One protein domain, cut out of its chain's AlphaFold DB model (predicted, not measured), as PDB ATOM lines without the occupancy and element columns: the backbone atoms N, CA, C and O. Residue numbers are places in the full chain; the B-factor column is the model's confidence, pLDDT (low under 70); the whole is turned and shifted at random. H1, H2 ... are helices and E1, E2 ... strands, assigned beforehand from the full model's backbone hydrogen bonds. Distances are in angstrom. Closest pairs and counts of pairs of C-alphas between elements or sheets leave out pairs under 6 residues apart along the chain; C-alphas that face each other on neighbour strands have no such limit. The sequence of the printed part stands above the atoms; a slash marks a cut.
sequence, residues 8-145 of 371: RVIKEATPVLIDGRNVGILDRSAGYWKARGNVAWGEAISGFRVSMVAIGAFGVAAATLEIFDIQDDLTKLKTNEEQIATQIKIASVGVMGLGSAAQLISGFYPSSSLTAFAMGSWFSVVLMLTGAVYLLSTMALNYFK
ATOM      1  N   ARG A   8     -42.047  17.748 -17.239       44.31
ATOM      2  CA  ARG A   8     -43.125  16.834 -17.633       44.31
ATOM      3  C   ARG A   8     -44.260  17.544 -18.383       44.31
ATOM      4  O   ARG A   8     -44.726  17.028 -19.386       44.31
ATOM      5  N   VAL A   9     -44.643  18.750 -17.956       49.25
ATOM      6  CA  VAL A   9     -45.718  19.543 -18.584       49.25
ATOM      7  C   VAL A   9     -45.276  20.126 -19.928       49.25
ATOM      8  O   VAL A   9     -46.069  20.175 -20.860       49.25
ATOM      9  N   ILE A  10     -44.009  20.537 -20.052       50.72
ATOM     10  CA  ILE A  10     -43.448  21.041 -21.318       50.72
ATOM     11  C   ILE A  10     -43.236  19.891 -22.314       50.72
ATOM     12  O   ILE A  10     -43.551  20.034 -23.491       50.72
ATOM     13  N   LYS A  11     -42.764  18.730 -21.839       43.97
ATOM     14  CA  LYS A  11     -42.545  17.515 -22.638       43.97
ATOM     15  C   LYS A  11     -43.843  16.950 -23.228       43.97
ATOM     16  O   LYS A  11     -43.816  16.397 -24.321       43.97
ATOM     17  N   GLU A  12     -44.955  17.069 -22.506       46.81
ATOM     18  CA  GLU A  12     -46.272  16.555 -22.916       46.81
ATOM     19  C   GLU A  12     -47.133  17.604 -23.647       46.81
ATOM     20  O   GLU A  12     -48.243  17.301 -24.084       46.81
ATOM     21  N   ALA A  13     -46.646  18.840 -23.805       51.19
ATOM     22  CA  ALA A  13     -47.385  19.893 -24.489       51.19
ATOM     23  C   ALA A  13     -47.427  19.641 -26.005       51.19
ATOM     24  O   ALA A  13     -46.404  19.660 -26.683       51.19
ATOM     25  N   THR A  14     -48.625  19.451 -26.556       45.31
ATOM     26  CA  THR A  14     -48.851  19.358 -28.002       45.31
ATOM     27  C   THR A  14     -49.180  20.732 -28.612       45.31
ATOM     28  O   THR A  14     -49.763  21.588 -27.928       45.31
ATOM     29  N   PRO A  15     -48.814  20.980 -29.888       47.91
ATOM     30  CA  PRO A  15     -49.232  22.179 -30.613       47.91
ATOM     31  C   PRO A  15     -50.758  22.222 -30.739       47.91
ATOM     32  O   PRO A  15     -51.385  21.195 -30.995       47.91
ATOM     33  N   VAL A  16     -51.361  23.401 -30.582       47.91
ATOM     34  CA  VAL A  16     -52.807  23.604 -30.770       47.91
ATOM     35  C   VAL A  16     -53.020  24.827 -31.658       47.91
ATOM     36  O   VAL A  16     -52.306  25.825 -31.521       47.91
ATOM     37  N   LEU A  17     -53.995  24.751 -32.564       46.06
ATOM     38  CA  LEU A  17     -54.453  25.911 -33.323       46.06
ATOM     39  C   LEU A  17     -55.201  26.875 -32.395       46.06
ATOM     40  O   LEU A  17     -56.209  26.502 -31.799       46.06
ATOM     41  N   ILE A  18     -54.737  28.122 -32.321       49.69
ATOM     42  CA  ILE A  18     -55.471  29.238 -31.716       49.69
ATOM     43  C   ILE A  18     -55.673  30.274 -32.826       49.69
ATOM     44  O   ILE A  18     -54.705  30.677 -33.469       49.69
ATOM     45  N   ASP A  19     -56.925  30.648 -33.106       45.12
ATOM     46  CA  ASP A  19     -57.301  31.622 -34.148       45.12
ATOM     47  C   ASP A  19     -56.661  31.367 -35.527       45.12
ATOM     48  O   ASP A  19     -56.141  32.268 -36.188       45.12
ATOM     49  N   GLY A  20     -56.649  30.107 -35.969       47.94
ATOM     50  CA  GLY A  20     -56.089  29.737 -37.275       47.94
ATOM     51  C   GLY A  20     -54.555  29.733 -37.340       47.94
ATOM     52  O   GLY A  20     -54.004  29.441 -38.399       47.94
ATOM     53  N   ARG A  21     -53.849  30.025 -36.237       43.66
ATOM     54  CA  ARG A  21     -52.381  29.999 -36.157       43.66
ATOM     55  C   ARG A  21     -51.897  28.892 -35.223       43.66
ATOM     56  O   ARG A  21     -52.402  28.717 -34.116       43.66
ATOM     57  N   ASN A  22     -50.878  28.155 -35.664       51.56
ATOM     58  CA  ASN A  22     -50.170  27.204 -34.810       51.56
ATOM     59  C   ASN A  22     -49.324  27.979 -33.796       51.56
ATOM     60  O   ASN A  22     -48.354  28.635 -34.173       51.56
ATOM     61  N   VAL A  23     -49.680  27.894 -32.516       56.69
ATOM     62  CA  VAL A  23     -48.868  28.466 -31.437       56.69
ATOM     63  C   VAL A  23     -47.860  27.409 -30.988       56.69
ATOM     64  O   VAL A  23     -48.241  26.314 -30.567       56.69
ATOM     65  N   GLY A  24     -46.566  27.717 -31.120       61.84
ATOM     66  CA  GLY A  24     -45.480  26.810 -30.747       61.84
ATOM     67  C   GLY A  24     -45.426  26.529 -29.247       61.84
ATOM     68  O   GLY A  24     -45.911  27.320 -28.438       61.84
ATOM     69  N   ILE A  25     -44.812  25.407 -28.865       64.50
ATOM     70  CA  ILE A  25     -44.758  24.961 -27.461       64.50
ATOM     71  C   ILE A  25     -44.075  26.024 -26.585       64.50
ATOM     72  O   ILE A  25     -44.586  26.364 -25.519       64.50
ATOM     73  N   LEU A  26     -42.991  26.630 -27.081       67.00
ATOM     74  CA  LEU A  26     -42.276  27.714 -26.398       67.00
ATOM     75  C   LEU A  26     -43.115  28.995 -26.276       67.00
ATOM     76  O   LEU A  26     -43.140  29.604 -25.207       67.00
ATOM     77  N   ASP A  27     -43.848  29.375 -27.327       68.00
ATOM     78  CA  ASP A  27     -44.692  30.577 -27.325       68.00
ATOM     79  C   ASP A  27     -45.897  30.405 -26.375       68.00
ATOM     80  O   ASP A  27     -46.243  31.323 -25.626       68.00
ATOM     81  N   ARG A  28     -46.483  29.199 -26.317       68.25
ATOM     82  CA  ARG A  28     -47.546  28.844 -25.363       68.25
ATOM     83  C   ARG A  28     -47.033  28.829 -23.927       68.25
ATOM     84  O   ARG A  28     -47.703  29.363 -23.047       68.25
ATOM     85  N   SER A  29     -45.867  28.236 -23.675       66.06
ATOM     86  CA  SER A  29     -45.266  28.219 -22.339       66.06
ATOM     87  C   SER A  29     -44.908  29.629 -21.869       66.06
ATOM     88  O   SER A  29     -45.243  29.989 -20.743       66.06
ATOM     89  N   ALA A  30     -44.312  30.460 -22.729       71.25
ATOM     90  CA  ALA A  30     -44.018  31.855 -22.408       71.25
ATOM     91  C   ALA A  30     -45.299  32.649 -22.102       71.25
ATOM     92  O   ALA A  30     -45.381  33.318 -21.071       71.25
ATOM     93  N   GLY A  31     -46.322  32.532 -22.958       72.38
ATOM     94  CA  GLY A  31     -47.624  33.173 -22.761       72.38
ATOM     95  C   GLY A  31     -48.332  32.717 -21.481       72.38
ATOM     96  O   GLY A  31     -48.846  33.548 -20.737       72.38
ATOM     97  N   TYR A  32     -48.289  31.419 -21.170       72.12
ATOM     98  CA  TYR A  32     -48.852  30.844 -19.945       72.12
ATOM     99  C   TYR A  32     -48.230  31.445 -18.674       72.12
ATOM    100  O   TYR A  32     -48.953  31.820 -17.748       72.12
ATOM    101  N   TRP A  33     -46.902  31.579 -18.625       68.75
ATOM    102  CA  TRP A  33     -46.217  32.140 -17.457       68.75
ATOM    103  C   TRP A  33     -46.423  33.649 -17.318       68.75
ATOM    104  O   TRP A  33     -46.658  34.118 -16.202       68.75
ATOM    105  N   LYS A  34     -46.449  34.391 -18.435       77.81
ATOM    106  CA  LYS A  34     -46.815  35.818 -18.433       77.81
ATOM    107  C   LYS A  34     -48.246  36.027 -17.931       77.81
ATOM    108  O   LYS A  34     -48.465  36.878 -17.075       77.81
ATOM    109  N   ALA A  35     -49.197  35.202 -18.375       77.88
ATOM    110  CA  ALA A  35     -50.598  35.270 -17.948       77.88
ATOM    111  C   ALA A  35     -50.808  34.943 -16.457       77.88
ATOM    112  O   ALA A  35     -51.762  35.424 -15.853       77.88
ATOM    113  N   ARG A  36     -49.908  34.169 -15.834       74.38
ATOM    114  CA  ARG A  36     -49.895  33.920 -14.378       74.38
ATOM    115  C   ARG A  36     -49.121  34.969 -13.566       74.38
ATOM    116  O   ARG A  36     -48.879  34.756 -12.382       74.38
ATOM    117  N   GLY A  37     -48.716  36.078 -14.186       72.25
ATOM    118  CA  GLY A  37     -47.969  37.157 -13.533       72.25
ATOM    119  C   GLY A  37     -46.477  36.871 -13.341       72.25
ATOM    120  O   GLY A  37     -45.766  37.697 -12.777       72.25
ATOM    121  N   ASN A  38     -45.969  35.736 -13.833       67.81
ATOM    122  CA  ASN A  38     -44.553  35.381 -13.758       67.81
ATOM    123  C   ASN A  38     -43.827  35.799 -15.048       67.81
ATOM    124  O   ASN A  38     -43.424  34.977 -15.875       67.81
ATOM    125  N   VAL A  39     -43.718  37.118 -15.229       74.94
ATOM    126  CA  VAL A  39     -43.196  37.746 -16.452       74.94
ATOM    127  C   VAL A  39     -41.741  37.354 -16.714       74.94
ATOM    128  O   VAL A  39     -41.420  37.000 -17.846       74.94
ATOM    129  N   ALA A  40     -40.903  37.296 -15.673       65.56
ATOM    130  CA  ALA A  40     -39.493  36.912 -15.778       65.56
ATOM    131  C   ALA A  40     -39.304  35.505 -16.376       65.56
ATOM    132  O   ALA A  40     -38.462  35.300 -17.248       65.56
ATOM    133  N   TRP A  41     -40.126  34.533 -15.965       62.09
ATOM    134  CA  TRP A  41     -40.095  33.186 -16.543       62.09
ATOM    135  C   TRP A  41     -40.571  33.153 -17.993       62.09
ATOM    136  O   TRP A  41     -39.999  32.446 -18.822       62.09
ATOM    137  N   GLY A  42     -41.604  33.927 -18.323       65.75
ATOM    138  CA  GLY A  42     -42.069  34.044 -19.700       65.75
ATOM    139  C   GLY A  42     -41.045  34.708 -20.623       65.75
ATOM    140  O   GLY A  42     -40.901  34.296 -21.772       65.75
ATOM    141  N   GLU A  43     -40.317  35.708 -20.125       71.00
ATOM    142  CA  GLU A  43     -39.213  36.354 -20.838       71.00
ATOM    143  C   GLU A  43     -38.021  35.418 -21.024       71.00
ATOM    144  O   GLU A  43     -37.496  35.337 -22.135       71.00
ATOM    145  N   ALA A  44     -37.659  34.635 -20.003       69.31
ATOM    146  CA  ALA A  44     -36.603  33.628 -20.098       69.31
ATOM    147  C   ALA A  44     -36.885  32.587 -21.198       69.31
ATOM    148  O   ALA A  44     -35.996  32.256 -21.981       69.31
ATOM    149  N   ILE A  45     -38.132  32.120 -21.319       68.12
ATOM    150  CA  ILE A  45     -38.534  31.157 -22.359       68.12
ATOM    151  C   ILE A  45     -38.484  31.791 -23.759       68.12
ATOM    152  O   ILE A  45     -38.022  31.153 -24.705       68.12
ATOM    153  N   SER A  46     -38.904  33.054 -23.907       72.12
ATOM    154  CA  SER A  46     -38.764  33.762 -25.188       72.12
ATOM    155  C   SER A  46     -37.305  34.063 -25.546       72.12
ATOM    156  O   SER A  46     -36.922  33.926 -26.705       72.12
ATOM    157  N   GLY A  47     -36.478  34.408 -24.556       72.00
ATOM    158  CA  GLY A  47     -35.043  34.622 -24.734       72.00
ATOM    159  C   GLY A  47     -34.335  33.342 -25.168       72.00
ATOM    160  O   GLY A  47     -33.537  33.370 -26.098       72.00
ATOM    161  N   PHE A  48     -34.717  32.198 -24.593       76.06
ATOM    162  CA  PHE A  48     -34.188  30.890 -24.973       76.06
ATOM    163  C   PHE A  48     -34.408  30.561 -26.458       76.06
ATOM    164  O   PHE A  48     -33.509  30.028 -27.105       76.06
ATOM    165  N   ARG A  49     -35.561  30.927 -27.036       76.44
ATOM    166  CA  ARG A  49     -35.824  30.759 -28.477       76.44
ATOM    167  C   ARG A  49     -34.846  31.572 -29.329       76.44
ATOM    168  O   ARG A  49     -34.302  31.045 -30.297       76.44
ATOM    169  N   VAL A  50     -34.617  32.835 -28.968       77.56
ATOM    170  CA  VAL A  50     -33.665  33.710 -29.672       77.56
ATOM    171  C   VAL A  50     -32.246  33.150 -29.560       77.56
ATOM    172  O   VAL A  50     -31.543  33.064 -30.564       77.56
ATOM    173  N   SER A  51     -31.851  32.683 -28.372       79.00
ATOM    174  CA  SER A  51     -30.564  32.014 -28.166       79.00
ATOM    175  C   SER A  51     -30.430  30.739 -28.998       79.00
ATOM    176  O   SER A  51     -29.370  30.509 -29.566       79.00
ATOM    177  N   MET A  52     -31.486  29.932 -29.124       81.75
ATOM    178  CA  MET A  52     -31.472  28.709 -29.935       81.75
ATOM    179  C   MET A  52     -31.276  29.008 -31.427       81.75
ATOM    180  O   MET A  52     -30.483  28.331 -32.078       81.75
ATOM    181  N   VAL A  53     -31.940  30.044 -31.954       85.75
ATOM    182  CA  VAL A  53     -31.716  30.519 -33.331       85.75
ATOM    183  C   VAL A  53     -30.277  31.005 -33.501       85.75
ATOM    184  O   VAL A  53     -29.612  30.601 -34.448       85.75
ATOM    185  N   ALA A  54     -29.774  31.828 -32.580       84.00
ATOM    186  CA  ALA A  54     -28.415  32.358 -32.662       84.00
ATOM    187  C   ALA A  54     -27.353  31.246 -32.609       84.00
ATOM    188  O   ALA A  54     -26.494  31.177 -33.483       84.00
ATOM    189  N   ILE A  55     -27.436  30.342 -31.626       85.94
ATOM    190  CA  ILE A  55     -26.508  29.211 -31.469       85.94
ATOM    191  C   ILE A  55     -26.587  28.280 -32.681       85.94
ATOM    192  O   ILE A  55     -25.549  27.898 -33.211       85.94
ATOM    193  N   GLY A  56     -27.795  27.964 -33.157       88.56
ATOM    194  CA  GLY A  56     -27.975  27.144 -34.351       88.56
ATOM    195  C   GLY A  56     -27.362  27.786 -35.599       88.56
ATOM    196  O   GLY A  56     -26.681  27.109 -36.362       88.56
ATOM    197  N   ALA A  57     -27.532  29.099 -35.783       88.94
ATOM    198  CA  ALA A  57     -26.945  29.833 -36.902       88.94
ATOM    199  C   ALA A  57     -25.409  29.842 -36.839       88.94
ATOM    200  O   ALA A  57     -24.755  29.527 -37.833       88.94
ATOM    201  N   PHE A  58     -24.830  30.134 -35.669       91.12
ATOM    202  CA  PHE A  58     -23.379  30.085 -35.476       91.12
ATOM    203  C   PHE A  58     -22.818  28.676 -35.658       91.12
ATOM    204  O   PHE A  58     -21.782  28.518 -36.293       91.12
ATOM    205  N   GLY A  59     -23.504  27.653 -35.149       90.75
ATOM    206  CA  GLY A  59     -23.076  26.266 -35.292       90.75
ATOM    207  C   GLY A  59     -23.107  25.776 -36.743       90.75
ATOM    208  O   GLY A  59     -22.190  25.077 -37.165       90.75
ATOM    209  N   VAL A  60     -24.103  26.194 -37.538       92.31
ATOM    210  CA  VAL A  60     -24.130  25.925 -38.988       92.31
ATOM    211  C   VAL A  60     -22.965  26.624 -39.686       92.31
ATOM    212  O   VAL A  60     -22.235  25.970 -40.422       92.31
ATOM    213  N   ALA A  61     -22.752  27.917 -39.424       89.50
ATOM    214  CA  ALA A  61     -21.648  28.667 -40.026       89.50
ATOM    215  C   ALA A  61     -20.278  28.056 -39.677       89.50
ATOM    216  O   ALA A  61     -19.450  27.865 -40.565       89.50
ATOM    217  N   ALA A  62     -20.066  27.690 -38.410       89.31
ATOM    218  CA  ALA A  62     -18.843  27.037 -37.952       89.31
ATOM    219  C   ALA A  62     -18.623  25.682 -38.639       89.31
ATOM    220  O   ALA A  62     -17.529  25.421 -39.125       89.31
ATOM    221  N   ALA A  63     -19.659  24.842 -38.744       91.50
ATOM    222  CA  ALA A  63     -19.552  23.562 -39.442       91.50
ATOM    223  C   ALA A  63     -19.234  23.741 -40.935       91.50
ATOM    224  O   ALA A  63     -18.472  22.956 -41.487       91.50
ATOM    225  N   THR A  64     -19.781  24.769 -41.592       87.81
ATOM    226  CA  THR A  64     -19.457  25.078 -42.992       87.81
ATOM    227  C   THR A  64     -17.998  25.496 -43.164       87.81
ATOM    228  O   THR A  64     -17.337  24.967 -44.053       87.81
ATOM    229  N   LEU A  65     -17.493  26.402 -42.320       87.88
ATOM    230  CA  LEU A  65     -16.084  26.813 -42.358       87.88
ATOM    231  C   LEU A  65     -15.152  25.621 -42.127       87.88
ATOM    232  O   LEU A  65     -14.224  25.406 -42.896       87.88
ATOM    233  N   GLU A  66     -15.465  24.787 -41.138       89.75
ATOM    234  CA  GLU A  66     -14.662  23.608 -40.822       89.75
ATOM    235  C   GLU A  66     -14.640  22.577 -41.964       89.75
ATOM    236  O   GLU A  66     -13.639  21.896 -42.165       89.75
ATOM    237  N   ILE A  67     -15.730  22.441 -42.728       86.31
ATOM    238  CA  ILE A  67     -15.770  21.557 -43.903       86.31
ATOM    239  C   ILE A  67     -14.827  22.056 -45.001       86.31
ATOM    240  O   ILE A  67     -14.162  21.223 -45.617       86.31
ATOM    241  N   PHE A  68     -14.755  23.371 -45.236       82.69
ATOM    242  CA  PHE A  68     -13.802  23.937 -46.194       82.69
ATOM    243  C   PHE A  68     -12.361  23.662 -45.760       82.69
ATOM    244  O   PHE A  68     -11.606  23.089 -46.539       82.69
ATOM    245  N   ASP A  69     -12.030  23.926 -44.492       81.38
ATOM    246  CA  ASP A  69     -10.696  23.640 -43.949       81.38
ATOM    247  C   ASP A  69     -10.331  22.145 -44.075       81.38
ATOM    248  O   ASP A  69      -9.220  21.790 -44.466       81.38
ATOM    249  N   ILE A  70     -11.270  21.233 -43.788       83.88
ATOM    250  CA  ILE A  70     -11.018  19.790 -43.912       83.88
ATOM    251  C   ILE A  70     -10.821  19.363 -45.373       83.88
ATOM    252  O   ILE A  70     -10.032  18.456 -45.644       83.88
ATOM    253  N   GLN A  71     -11.547  19.964 -46.316       81.12
ATOM    254  CA  GLN A  71     -11.423  19.614 -47.727       81.12
ATOM    255  C   GLN A  71      -9.999  19.866 -48.244       81.12
ATOM    256  O   GLN A  71      -9.461  19.015 -48.959       81.12
ATOM    257  N   ASP A  72      -9.377  20.962 -47.818       72.62
ATOM    258  CA  ASP A  72      -7.992  21.292 -48.161       72.62
ATOM    259  C   ASP A  72      -6.993  20.333 -47.487       72.62
ATOM    260  O   ASP A  72      -6.007  19.914 -48.100       72.62
ATOM    261  N   ASP A  73      -7.269  19.905 -46.251       76.56
ATOM    262  CA  ASP A  73      -6.427  18.958 -45.509       76.56
ATOM    263  C   ASP A  73      -6.489  17.521 -46.062       76.56
ATOM    264  O   ASP A  73      -5.498  16.788 -45.997       76.56
ATOM    265  N   LEU A  74      -7.624  17.094 -46.634       78.19
ATOM    266  CA  LEU A  74      -7.835  15.714 -47.101       78.19
ATOM    267  C   LEU A  74      -6.827  15.272 -48.169       78.19
ATOM    268  O   LEU A  74      -6.458  14.097 -48.215       78.19
ATOM    269  N   THR A  75      -6.365  16.197 -49.009       70.06
ATOM    270  CA  THR A  75      -5.377  15.911 -50.062       70.06
ATOM    271  C   THR A  75      -3.950  15.768 -49.521       70.06
ATOM    272  O   THR A  75      -3.074  15.259 -50.216       70.06
ATOM    273  N   LYS A  76      -3.717  16.164 -48.263       74.19
ATOM    274  CA  LYS A  76      -2.389  16.263 -47.633       74.19
ATOM    275  C   LYS A  76      -2.111  15.157 -46.620       74.19
ATOM    276  O   LYS A  76      -1.018  15.113 -46.056       74.19
ATOM    277  N   LEU A  77      -3.077  14.274 -46.370       80.50
ATOM    278  CA  LEU A  77      -2.957  13.201 -45.383       80.50
ATOM    279  C   LEU A  77      -1.897  12.185 -45.810       80.50
ATOM    280  O   LEU A  77      -1.974  11.592 -46.887       80.50
ATOM    281  N   LYS A  78      -0.915  11.950 -44.940       80.69
ATOM    282  CA  LYS A  78       0.263  11.132 -45.245       80.69
ATOM    283  C   LYS A  78       0.139   9.707 -44.710       80.69
ATOM    284  O   LYS A  78       0.803   8.796 -45.206       80.69
ATOM    285  N   THR A  79      -0.674   9.513 -43.674       84.00
ATOM    286  CA  THR A  79      -0.665   8.303 -42.842       84.00
ATOM    287  C   THR A  79      -2.075   7.797 -42.548       84.00
ATOM    288  O   THR A  79      -3.037   8.566 -42.522       84.00
ATOM    289  N   ASN A  80      -2.207   6.497 -42.272       85.31
ATOM    290  CA  ASN A  80      -3.497   5.911 -41.890       85.31
ATOM    291  C   ASN A  80      -4.048   6.517 -40.588       85.31
ATOM    292  O   ASN A  80      -5.259   6.676 -40.448       85.31
ATOM    293  N   GLU A  81      -3.179   6.868 -39.635       87.12
ATOM    294  CA  GLU A  81      -3.596   7.476 -38.369       87.12
ATOM    295  C   GLU A  81      -4.216   8.867 -38.582       87.12
ATOM    296  O   GLU A  81      -5.287   9.155 -38.040       87.12
ATOM    297  N   GLU A  82      -3.598   9.703 -39.424       86.62
ATOM    298  CA  GLU A  82      -4.154  11.000 -39.832       86.62
ATOM    299  C   GLU A  82      -5.471  10.834 -40.597       86.62
ATOM    300  O   GLU A  82      -6.412  11.592 -40.367       86.62
ATOM    301  N   GLN A  83      -5.587   9.819 -41.463       87.56
ATOM    302  CA  GLN A  83      -6.835   9.523 -42.172       87.56
ATOM    303  C   GLN A  83      -7.970   9.164 -41.214       87.56
ATOM    304  O   GLN A  83      -9.061   9.726 -41.321       87.56
ATOM    305  N   ILE A  84      -7.722   8.277 -40.247       88.62
ATOM    306  CA  ILE A  84      -8.728   7.882 -39.254       88.62
ATOM    307  C   ILE A  84      -9.132   9.084 -38.395       88.62
ATOM    308  O   ILE A  84     -10.323   9.339 -38.211       88.62
ATOM    309  N   ALA A  85      -8.162   9.850 -37.889       90.69
ATOM    310  CA  ALA A  85      -8.447  11.025 -37.071       90.69
ATOM    311  C   ALA A  85      -9.235  12.089 -37.859       90.69
ATOM    312  O   ALA A  85     -10.195  12.652 -37.331       90.69
ATOM    313  N   THR A  86      -8.913  12.291 -39.140       90.44
ATOM    314  CA  THR A  86      -9.654  13.193 -40.035       90.44
ATOM    315  C   THR A  86     -11.077  12.702 -40.285       90.44
ATOM    316  O   THR A  86     -12.016  13.488 -40.188       90.44
ATOM    317  N   GLN A  87     -11.288  11.405 -40.524       91.12
ATOM    318  CA  GLN A  87     -12.634  10.839 -40.684       91.12
ATOM    319  C   GLN A  87     -13.495  11.028 -39.428       91.12
ATOM    320  O   GLN A  87     -14.666  11.398 -39.530       91.12
ATOM    321  N   ILE A  88     -12.917  10.825 -38.239       92.38
ATOM    322  CA  ILE A  88     -13.600  11.070 -36.960       92.38
ATOM    323  C   ILE A  88     -13.953  12.555 -36.813       92.38
ATOM    324  O   ILE A  88     -15.070  12.886 -36.399       92.38
ATOM    325  N   LYS A  89     -13.033  13.452 -37.183       93.56
ATOM    326  CA  LYS A  89     -13.261  14.900 -37.184       93.56
ATOM    327  C   LYS A  89     -14.420  15.272 -38.117       93.56
ATOM    328  O   LYS A  89     -15.367  15.905 -37.658       93.56
ATOM    329  N   ILE A  90     -14.420  14.786 -39.364       92.56
ATOM    330  CA  ILE A  90     -15.502  14.988 -40.351       92.56
ATOM    331  C   ILE A  90     -16.845  14.506 -39.809       92.56
ATOM    332  O   ILE A  90     -17.828  15.243 -39.849       92.56
ATOM    333  N   ALA A  91     -16.901  13.281 -39.279       93.69
ATOM    334  CA  ALA A  91     -18.131  12.729 -38.723       93.69
ATOM    335  C   ALA A  91     -18.660  13.596 -37.568       93.69
ATOM    336  O   ALA A  91     -19.862  13.854 -37.480       93.69
ATOM    337  N   SER A  92     -17.759  14.101 -36.720       94.88
ATOM    338  CA  SER A  92     -18.110  14.985 -35.606       94.88
ATOM    339  C   SER A  92     -18.655  16.328 -36.095       94.88
ATOM    340  O   SER A  92     -19.697  16.772 -35.615       94.88
ATOM    341  N   VAL A  93     -18.009  16.944 -37.090       94.44
ATOM    342  CA  VAL A  93     -18.481  18.180 -37.737       94.44
ATOM    343  C   VAL A  93     -19.848  17.973 -38.380       94.44
ATOM    344  O   VAL A  93     -20.737  18.800 -38.196       94.44
ATOM    345  N   GLY A  94     -20.066  16.836 -39.048       94.00
ATOM    346  CA  GLY A  94     -21.361  16.472 -39.618       94.00
ATOM    347  C   GLY A  94     -22.468  16.388 -38.564       94.00
ATOM    348  O   GLY A  94     -23.534  16.979 -38.737       94.00
ATOM    349  N   VAL A  95     -22.214  15.716 -37.436       94.81
ATOM    350  CA  VAL A  95     -23.182  15.628 -36.327       94.81
ATOM    351  C   VAL A  95     -23.445  17.001 -35.700       94.81
ATOM    352  O   VAL A  95     -24.606  17.347 -35.473       94.81
ATOM    353  N   MET A  96     -22.407  17.809 -35.461       93.62
ATOM    354  CA  MET A  96     -22.564  19.168 -34.926       93.62
ATOM    355  C   MET A  96     -23.330  20.080 -35.889       93.62
ATOM    356  O   MET A  96     -24.216  20.812 -35.451       93.62
ATOM    357  N   GLY A  97     -23.051  20.006 -37.193       93.69
ATOM    358  CA  GLY A  97     -23.748  20.766 -38.228       93.69
ATOM    359  C   GLY A  97     -25.227  20.392 -38.321       93.69
ATOM    360  O   GLY A  97     -26.089  21.270 -38.287       93.69
ATOM    361  N   LEU A  98     -25.543  19.090 -38.339       93.75
ATOM    362  CA  LEU A  98     -26.926  18.600 -38.317       93.75
ATOM    363  C   LEU A  98     -27.663  19.012 -37.037       93.75
ATOM    364  O   LEU A  98     -28.817  19.437 -37.099       93.75
ATOM    365  N   GLY A  99     -27.007  18.922 -35.879       91.50
ATOM    366  CA  GLY A  99     -27.586  19.368 -34.613       91.50
ATOM    367  C   GLY A  99     -27.843  20.877 -34.581       91.50
ATOM    368  O   GLY A  99     -28.924  21.312 -34.187       91.50
ATOM    369  N   SER A 100     -26.896  21.675 -35.070       92.69
ATOM    370  CA  SER A 100     -27.033  23.134 -35.156       92.69
ATOM    371  C   SER A 100     -28.160  23.535 -36.110       92.69
ATOM    372  O   SER A 100     -28.974  24.396 -35.780       92.69
ATOM    373  N   ALA A 101     -28.287  22.849 -37.251       92.06
ATOM    374  CA  ALA A 101     -29.406  23.028 -38.170       92.06
ATOM    375  C   ALA A 101     -30.746  22.652 -37.518       92.06
ATOM    376  O   ALA A 101     -31.726  23.384 -37.663       92.06
ATOM    377  N   ALA A 102     -30.796  21.558 -36.751       89.50
ATOM    378  CA  ALA A 102     -31.995  21.178 -36.009       89.50
ATOM    379  C   ALA A 102     -32.391  22.250 -34.980       89.50
ATOM    380  O   ALA A 102     -33.553  22.650 -34.950       89.50
ATOM    381  N   GLN A 103     -31.436  22.779 -34.204       87.25
ATOM    382  CA  GLN A 103     -31.672  23.892 -33.274       87.25
ATOM    383  C   GLN A 103     -32.178  25.144 -34.001       87.25
ATOM    384  O   GLN A 103     -33.167  25.743 -33.578       87.25
ATOM    385  N   LEU A 104     -31.557  25.508 -35.125       90.19
ATOM    386  CA  LEU A 104     -31.949  26.664 -35.928       90.19
ATOM    387  C   LEU A 104     -33.393  26.539 -36.440       90.19
ATOM    388  O   LEU A 104     -34.208  27.443 -36.245       90.19
ATOM    389  N   ILE A 105     -33.732  25.396 -37.044       87.25
ATOM    390  CA  ILE A 105     -35.077  25.110 -37.562       87.25
ATOM    391  C   ILE A 105     -36.095  25.090 -36.416       87.25
ATOM    392  O   ILE A 105     -37.168  25.675 -36.550       87.25
ATOM    393  N   SER A 106     -35.776  24.478 -35.274       83.44
ATOM    394  CA  SER A 106     -36.651  24.470 -34.095       83.44
ATOM    395  C   SER A 106     -36.888  25.867 -33.516       83.44
ATOM    396  O   SER A 106     -38.003  26.175 -33.098       83.44
ATOM    397  N   GLY A 107     -35.881  26.741 -33.543       82.62
ATOM    398  CA  GLY A 107     -36.020  28.135 -33.128       82.62
ATOM    399  C   GLY A 107     -36.961  28.946 -34.030       82.62
ATOM    400  O   GLY A 107     -37.762  29.748 -33.536       82.62
ATOM    401  N   PHE A 108     -36.925  28.711 -35.348       82.44
ATOM    402  CA  PHE A 108     -37.860  29.333 -36.294       82.44
ATOM    403  C   PHE A 108     -39.263  28.718 -36.247       82.44
ATOM    404  O   PHE A 108     -40.249  29.457 -36.292       82.44
ATOM    405  N   TYR A 109     -39.353  27.395 -36.094       81.06
ATOM    406  CA  TYR A 109     -40.593  26.618 -36.132       81.06
ATOM    407  C   TYR A 109     -40.841  25.874 -34.806       81.06
ATOM    408  O   TYR A 109     -40.803  24.637 -34.770       81.06
ATOM    409  N   PRO A 110     -41.165  26.600 -33.715       69.31
ATOM    410  CA  PRO A 110     -41.272  26.046 -32.359       69.31
ATOM    411  C   PRO A 110     -42.467  25.100 -32.144       69.31
ATOM    412  O   PRO A 110     -42.635  24.539 -31.061       69.31
ATOM    413  N   SER A 111     -43.342  24.940 -33.140       65.06
ATOM    414  CA  SER A 111     -44.457  23.981 -33.133       65.06
ATOM    415  C   SER A 111     -44.106  22.630 -33.770       65.06
ATOM    416  O   SER A 111     -44.958  21.747 -33.826       65.06
ATOM    417  N   SER A 112     -42.892  22.465 -34.299       71.88
ATOM    418  CA  SER A 112     -42.468  21.242 -34.990       71.88
ATOM    419  C   SER A 112     -42.113  20.114 -34.015       71.88
ATOM    420  O   SER A 112     -41.588  20.358 -32.928       71.88
ATOM    421  N   SER A 113     -42.308  18.856 -34.428       74.50
ATOM    422  CA  SER A 113     -41.818  17.674 -33.695       74.50
ATOM    423  C   SER A 113     -40.296  17.691 -33.496       74.50
ATOM    424  O   SER A 113     -39.794  17.178 -32.498       74.50
ATOM    425  N   LEU A 114     -39.569  18.358 -34.400       74.31
ATOM    426  CA  LEU A 114     -38.130  18.595 -34.303       74.31
ATOM    427  C   LEU A 114     -37.758  19.409 -33.054       74.31
ATOM    428  O   LEU A 114     -36.721  19.160 -32.450       74.31
ATOM    429  N   THR A 115     -38.628  20.323 -32.616       72.69
ATOM    430  CA  THR A 115     -38.411  21.117 -31.393       72.69
ATOM    431  C   THR A 115     -38.400  20.228 -30.154       72.69
ATOM    432  O   THR A 115     -37.498  20.336 -29.328       72.69
ATOM    433  N   ALA A 116     -39.339  19.285 -30.047       73.94
ATOM    434  CA  ALA A 116     -39.356  18.323 -28.944       73.94
ATOM    435  C   ALA A 116     -38.124  17.396 -28.962       73.94
ATOM    436  O   ALA A 116     -37.599  17.041 -27.907       73.94
ATOM    437  N   PHE A 117     -37.639  17.041 -30.155       78.44
ATOM    438  CA  PHE A 117     -36.418  16.258 -30.339       78.44
ATOM    439  C   PHE A 117     -35.163  17.024 -29.884       78.44
ATOM    440  O   PHE A 117     -34.428  16.522 -29.032       78.44
ATOM    441  N   ALA A 118     -34.955  18.249 -30.384       77.88
ATOM    442  CA  ALA A 118     -33.791  19.090 -30.084       77.88
ATOM    443  C   ALA A 118     -33.755  19.587 -28.627       77.88
ATOM    444  O   ALA A 118     -32.685  19.819 -28.069       77.88
ATOM    445  N   MET A 119     -34.918  19.725 -27.983       77.56
ATOM    446  CA  MET A 119     -35.015  20.078 -26.563       77.56
ATOM    447  C   MET A 119     -34.820  18.881 -25.620       77.56
ATOM    448  O   MET A 119     -34.784  19.059 -24.403       77.56
ATOM    449  N   GLY A 120     -34.706  17.656 -26.138       79.25
ATOM    450  CA  GLY A 120     -34.433  16.492 -25.304       79.25
ATOM    451  C   GLY A 120     -33.092  16.624 -24.578       79.25
ATOM    452  O   GLY A 120     -32.092  17.009 -25.174       79.25
ATOM    453  N   SER A 121     -33.030  16.248 -23.298       79.62
ATOM    454  CA  SER A 121     -31.772  16.268 -22.528       79.62
ATOM    455  C   SER A 121     -30.662  15.442 -23.190       79.62
ATOM    456  O   SER A 121     -29.492  15.813 -23.139       79.62
ATOM    457  N   TRP A 122     -31.042  14.358 -23.873       84.88
ATOM    458  CA  TRP A 122     -30.144  13.517 -24.661       84.88
ATOM    459  C   TRP A 122     -29.419  14.304 -25.767       84.88
ATOM    460  O   TRP A 122     -28.256  14.030 -26.036       84.88
ATOM    461  N   PHE A 123     -30.072  15.302 -26.375       85.88
ATOM    462  CA  PHE A 123     -29.541  16.055 -27.510       85.88
ATOM    463  C   PHE A 123     -28.320  16.882 -27.102       85.88
ATOM    464  O   PHE A 123     -27.284  16.848 -27.761       85.88
ATOM    465  N   SER A 124     -28.410  17.559 -25.953       83.94
ATOM    466  CA  SER A 124     -27.281  18.315 -25.392       83.94
ATOM    467  C   SER A 124     -26.125  17.397 -24.990       83.94
ATOM    468  O   SER A 124     -24.969  17.733 -25.228       83.94
ATOM    469  N   VAL A 125     -26.428  16.220 -24.429       87.69
ATOM    470  CA  VAL A 125     -25.407  15.215 -24.086       87.69
ATOM    471  C   VAL A 125     -24.690  14.723 -25.342       87.69
ATOM    472  O   VAL A 125     -23.465  14.664 -25.347       87.69
ATOM    473  N   VAL A 126     -25.426  14.423 -26.416       91.69
ATOM    474  CA  VAL A 126     -24.833  13.999 -27.691       91.69
ATOM    475  C   VAL A 126     -23.940  15.093 -28.265       91.69
ATOM    476  O   VAL A 126     -22.779  14.810 -28.529       91.69
ATOM    477  N   LEU A 127     -24.417  16.338 -28.380       90.38
ATOM    478  CA  LEU A 127     -23.599  17.439 -28.905       90.38
ATOM    479  C   LEU A 127     -22.340  17.692 -28.073       90.38
ATOM    480  O   LEU A 127     -21.275  17.931 -28.636       90.38
ATOM    481  N   MET A 128     -22.437  17.596 -26.746       92.19
ATOM    482  CA  MET A 128     -21.281  17.732 -25.861       92.19
ATOM    483  C   MET A 128     -20.254  16.617 -26.094       92.19
ATOM    484  O   MET A 128     -19.064  16.900 -26.224       92.19
ATOM    485  N   LEU A 129     -20.698  15.356 -26.178       95.19
ATOM    486  CA  LEU A 129     -19.811  14.225 -26.468       95.19
ATOM    487  C   LEU A 129     -19.184  14.355 -27.859       95.19
ATOM    488  O   LEU A 129     -17.985  14.136 -28.005       95.19
ATOM    489  N   THR A 130     -19.957  14.769 -28.863       95.00
ATOM    490  CA  THR A 130     -19.447  15.044 -30.209       95.00
ATOM    491  C   THR A 130     -18.397  16.153 -30.196       95.00
ATOM    492  O   THR A 130     -17.346  15.987 -30.809       95.00
ATOM    493  N   GLY A 131     -18.620  17.242 -29.454       94.06
ATOM    494  CA  GLY A 131     -17.632  18.309 -29.284       94.06
ATOM    495  C   GLY A 131     -16.333  17.813 -28.639       94.06
ATOM    496  O   GLY A 131     -15.246  18.158 -29.094       94.06
ATOM    497  N   ALA A 132     -16.421  16.934 -27.636       95.31
ATOM    498  CA  ALA A 132     -15.241  16.315 -27.030       95.31
ATOM    499  C   ALA A 132     -14.478  15.417 -28.023       95.31
ATOM    500  O   ALA A 132     -13.253  15.495 -28.105       95.31
ATOM    501  N   VAL A 133     -15.186  14.605 -28.816       95.69
ATOM    502  CA  VAL A 133     -14.581  13.770 -29.870       95.69
ATOM    503  C   VAL A 133     -13.927  14.631 -30.958       95.69
ATOM    504  O   VAL A 133     -12.820  14.322 -31.402       95.69
ATOM    505  N   TYR A 134     -14.553  15.745 -31.345       94.94
ATOM    506  CA  TYR A 134     -13.976  16.718 -32.275       94.94
ATOM    507  C   TYR A 134     -12.661  17.313 -31.740       94.94
ATOM    508  O   TYR A 134     -11.656  17.346 -32.452       94.94
ATOM    509  N   LEU A 135     -12.623  17.724 -30.469       94.25
ATOM    510  CA  LEU A 135     -11.402  18.262 -29.861       94.25
ATOM    511  C   LEU A 135     -10.297  17.204 -29.761       94.25
ATOM    512  O   LEU A 135      -9.148  17.487 -30.093       94.25
ATOM    513  N   LEU A 136     -10.635  15.976 -29.352       93.44
ATOM    514  CA  LEU A 136      -9.672  14.875 -29.256       93.44
ATOM    515  C   LEU A 136      -9.112  14.471 -30.623       93.44
ATOM    516  O   LEU A 136      -7.913  14.238 -30.740       93.44
ATOM    517  N   SER A 137      -9.949  14.419 -31.661       92.25
ATOM    518  CA  SER A 137      -9.489  14.138 -33.027       92.25
ATOM    519  C   SER A 137      -8.609  15.263 -33.574       92.25
ATOM    520  O   SER A 137      -7.572  14.983 -34.167       92.25
ATOM    521  N   THR A 138      -8.938  16.524 -33.292       89.62
ATOM    522  CA  THR A 138      -8.090  17.676 -33.645       89.62
ATOM    523  C   THR A 138      -6.742  17.632 -32.923       89.62
ATOM    524  O   THR A 138      -5.696  17.851 -33.534       89.62
ATOM    525  N   MET A 139      -6.738  17.292 -31.632       88.69
ATOM    526  CA  MET A 139      -5.507  17.097 -30.864       88.69
ATOM    527  C   MET A 139      -4.672  15.939 -31.424       88.69
ATOM    528  O   MET A 139      -3.461  16.085 -31.567       88.69
ATOM    529  N   ALA A 140      -5.306  14.817 -31.779       87.25
ATOM    530  CA  ALA A 140      -4.631  13.683 -32.401       87.25
ATOM    531  C   ALA A 140      -4.011  14.066 -33.754       87.25
ATOM    532  O   ALA A 140      -2.851  13.753 -33.992       87.25
ATOM    533  N   LEU A 141      -4.732  14.808 -34.602       86.62
ATOM    534  CA  LEU A 141      -4.194  15.323 -35.866       86.62
ATOM    535  C   LEU A 141      -2.985  16.228 -35.642       86.62
ATOM    536  O   LEU A 141      -1.966  16.049 -36.297       86.62
ATOM    537  N   ASN A 142      -3.055  17.150 -34.680       84.19
ATOM    538  CA  ASN A 142      -1.915  18.003 -34.345       84.19
ATOM    539  C   ASN A 142      -0.723  17.212 -33.793       84.19
ATOM    540  O   ASN A 142       0.413  17.580 -34.064       84.19
ATOM    541  N   TYR A 143      -0.965  16.129 -33.052       82.25
ATOM    542  CA  TYR A 143       0.092  15.229 -32.587       82.25
ATOM    543  C   TYR A 143       0.725  14.433 -33.736       82.25
ATOM    544  O   TYR A 143       1.928  14.184 -33.727       82.25
ATOM    545  N   PHE A 144      -0.074  14.034 -34.728       80.69
ATOM    546  CA  PHE A 144       0.415  13.299 -35.890       80.69
ATOM    547  C   PHE A 144       1.054  14.182 -36.959       80.69
ATOM    548  O   PHE A 144       1.739  13.624 -37.809       80.69
ATOM    549  N   LYS A 145       0.893  15.513 -36.910       76.25
ATOM    550  CA  LYS A 145       1.567  16.427 -37.842       76.25
ATOM    551  C   LYS A 145       3.073  16.193 -37.803       76.25
ATOM    552  O   LYS A 145       3.733  16.428 -36.795       76.25
TER     553      LYS A 145
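Overview. This is residues 8 to 145 of the 371 residues of an uncharacterized protein of Pseudomonas syringae pv. aptata (UniProt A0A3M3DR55). A long rod of three long helices, H3, H4 and H6, running lengthwise with H4 touching both of the others, has a small head at one end, made of H1, the strand hairpin E1 and E2, and H2, which folds back along the first part of H3. The short helix H5 makes the turn from H4 into H6. The printed part has 138 residues, with six named helices and two named strands in the order H1, E1, E2, H2, H3, H4, H5, H6; the sheet is E1 - E2, antiparallel, and the class is mostly helix. The whole is loose, with a radius of gyration of the C-alphas of 19.3 A, and spans 62 by 25 by 22 A.

Along the chain. H1 is residues 8 to 11, 5.1 A long, with C-alpha 8 at (-43.125, 16.834, -17.633). E1 is residues 16 to 18, 6.3 A, and E2 residues 21 to 23, 6.1 A. H2 is residues 25 to 35, 15.2 A. H3, the longest helix, is residues 39 to 74 and runs 51.7 A from C-alpha 39 at (-43.196, 37.746, -16.452). H4 is residues 80 to 108, 42.0 A, and H5 residues 113 to 118, 8.9 A. H6 is residues 121 to 144, 35.0 A, ending at C-alpha 144 at (0.415, 13.299, -35.890).

Arrangement. H4 is the hub, touching three helices. It touches H3 at a shallow tilt of 31 degrees, opposite ways, a helical hairpin, with the closest C-alphas those of Gly 56 and Ser 100, 4.2 A apart. It touches H6 at a shallow tilt of 31 degrees, opposite ways, closest at the C-alphas of Ala 85 and Ser 137, 5.2 A. H3 and H6 are apart. With residues 99 to 107 alone H4 touches H5, at a steep tilt of 50 degrees, opposite ways; the closest C-alphas are those of Ser 106 and Thr 115, 4.7 A. H3 touches H2 with residues 39 to 49 alone, a helical hairpin at a shallow tilt of 26 degrees, opposite ways; the C-alphas of Ala 30 and Gly 42 are closest, 4.0 A. H1 and H2 are close but not clearly touching, with the C-alphas of Ile 10 and Ile 25 closest at 7.4 A. E1 and E2 form an antiparallel hairpin, with N 18 and O 21 at 3.0 A and N 21 and O 18 at 3.0 A, within hydrogen-bond range. Every O i to N i+4 pair is within hydrogen-bond range in H2, H3, H4, H5 and H6; H1 is too short for such a pair.

Size, cuts and confidence. The two C-alphas farthest apart, those of Gly 37 and Lys 78, are 63.3 A apart. The printed part has no cut, and the seven links between its elements are tight. The mean pLDDT of the printed part is 78.6; residues 8 to 29, 33, 38, 40 to 42, 44 to 45 and 110 to 111 of this predicted model are under 70.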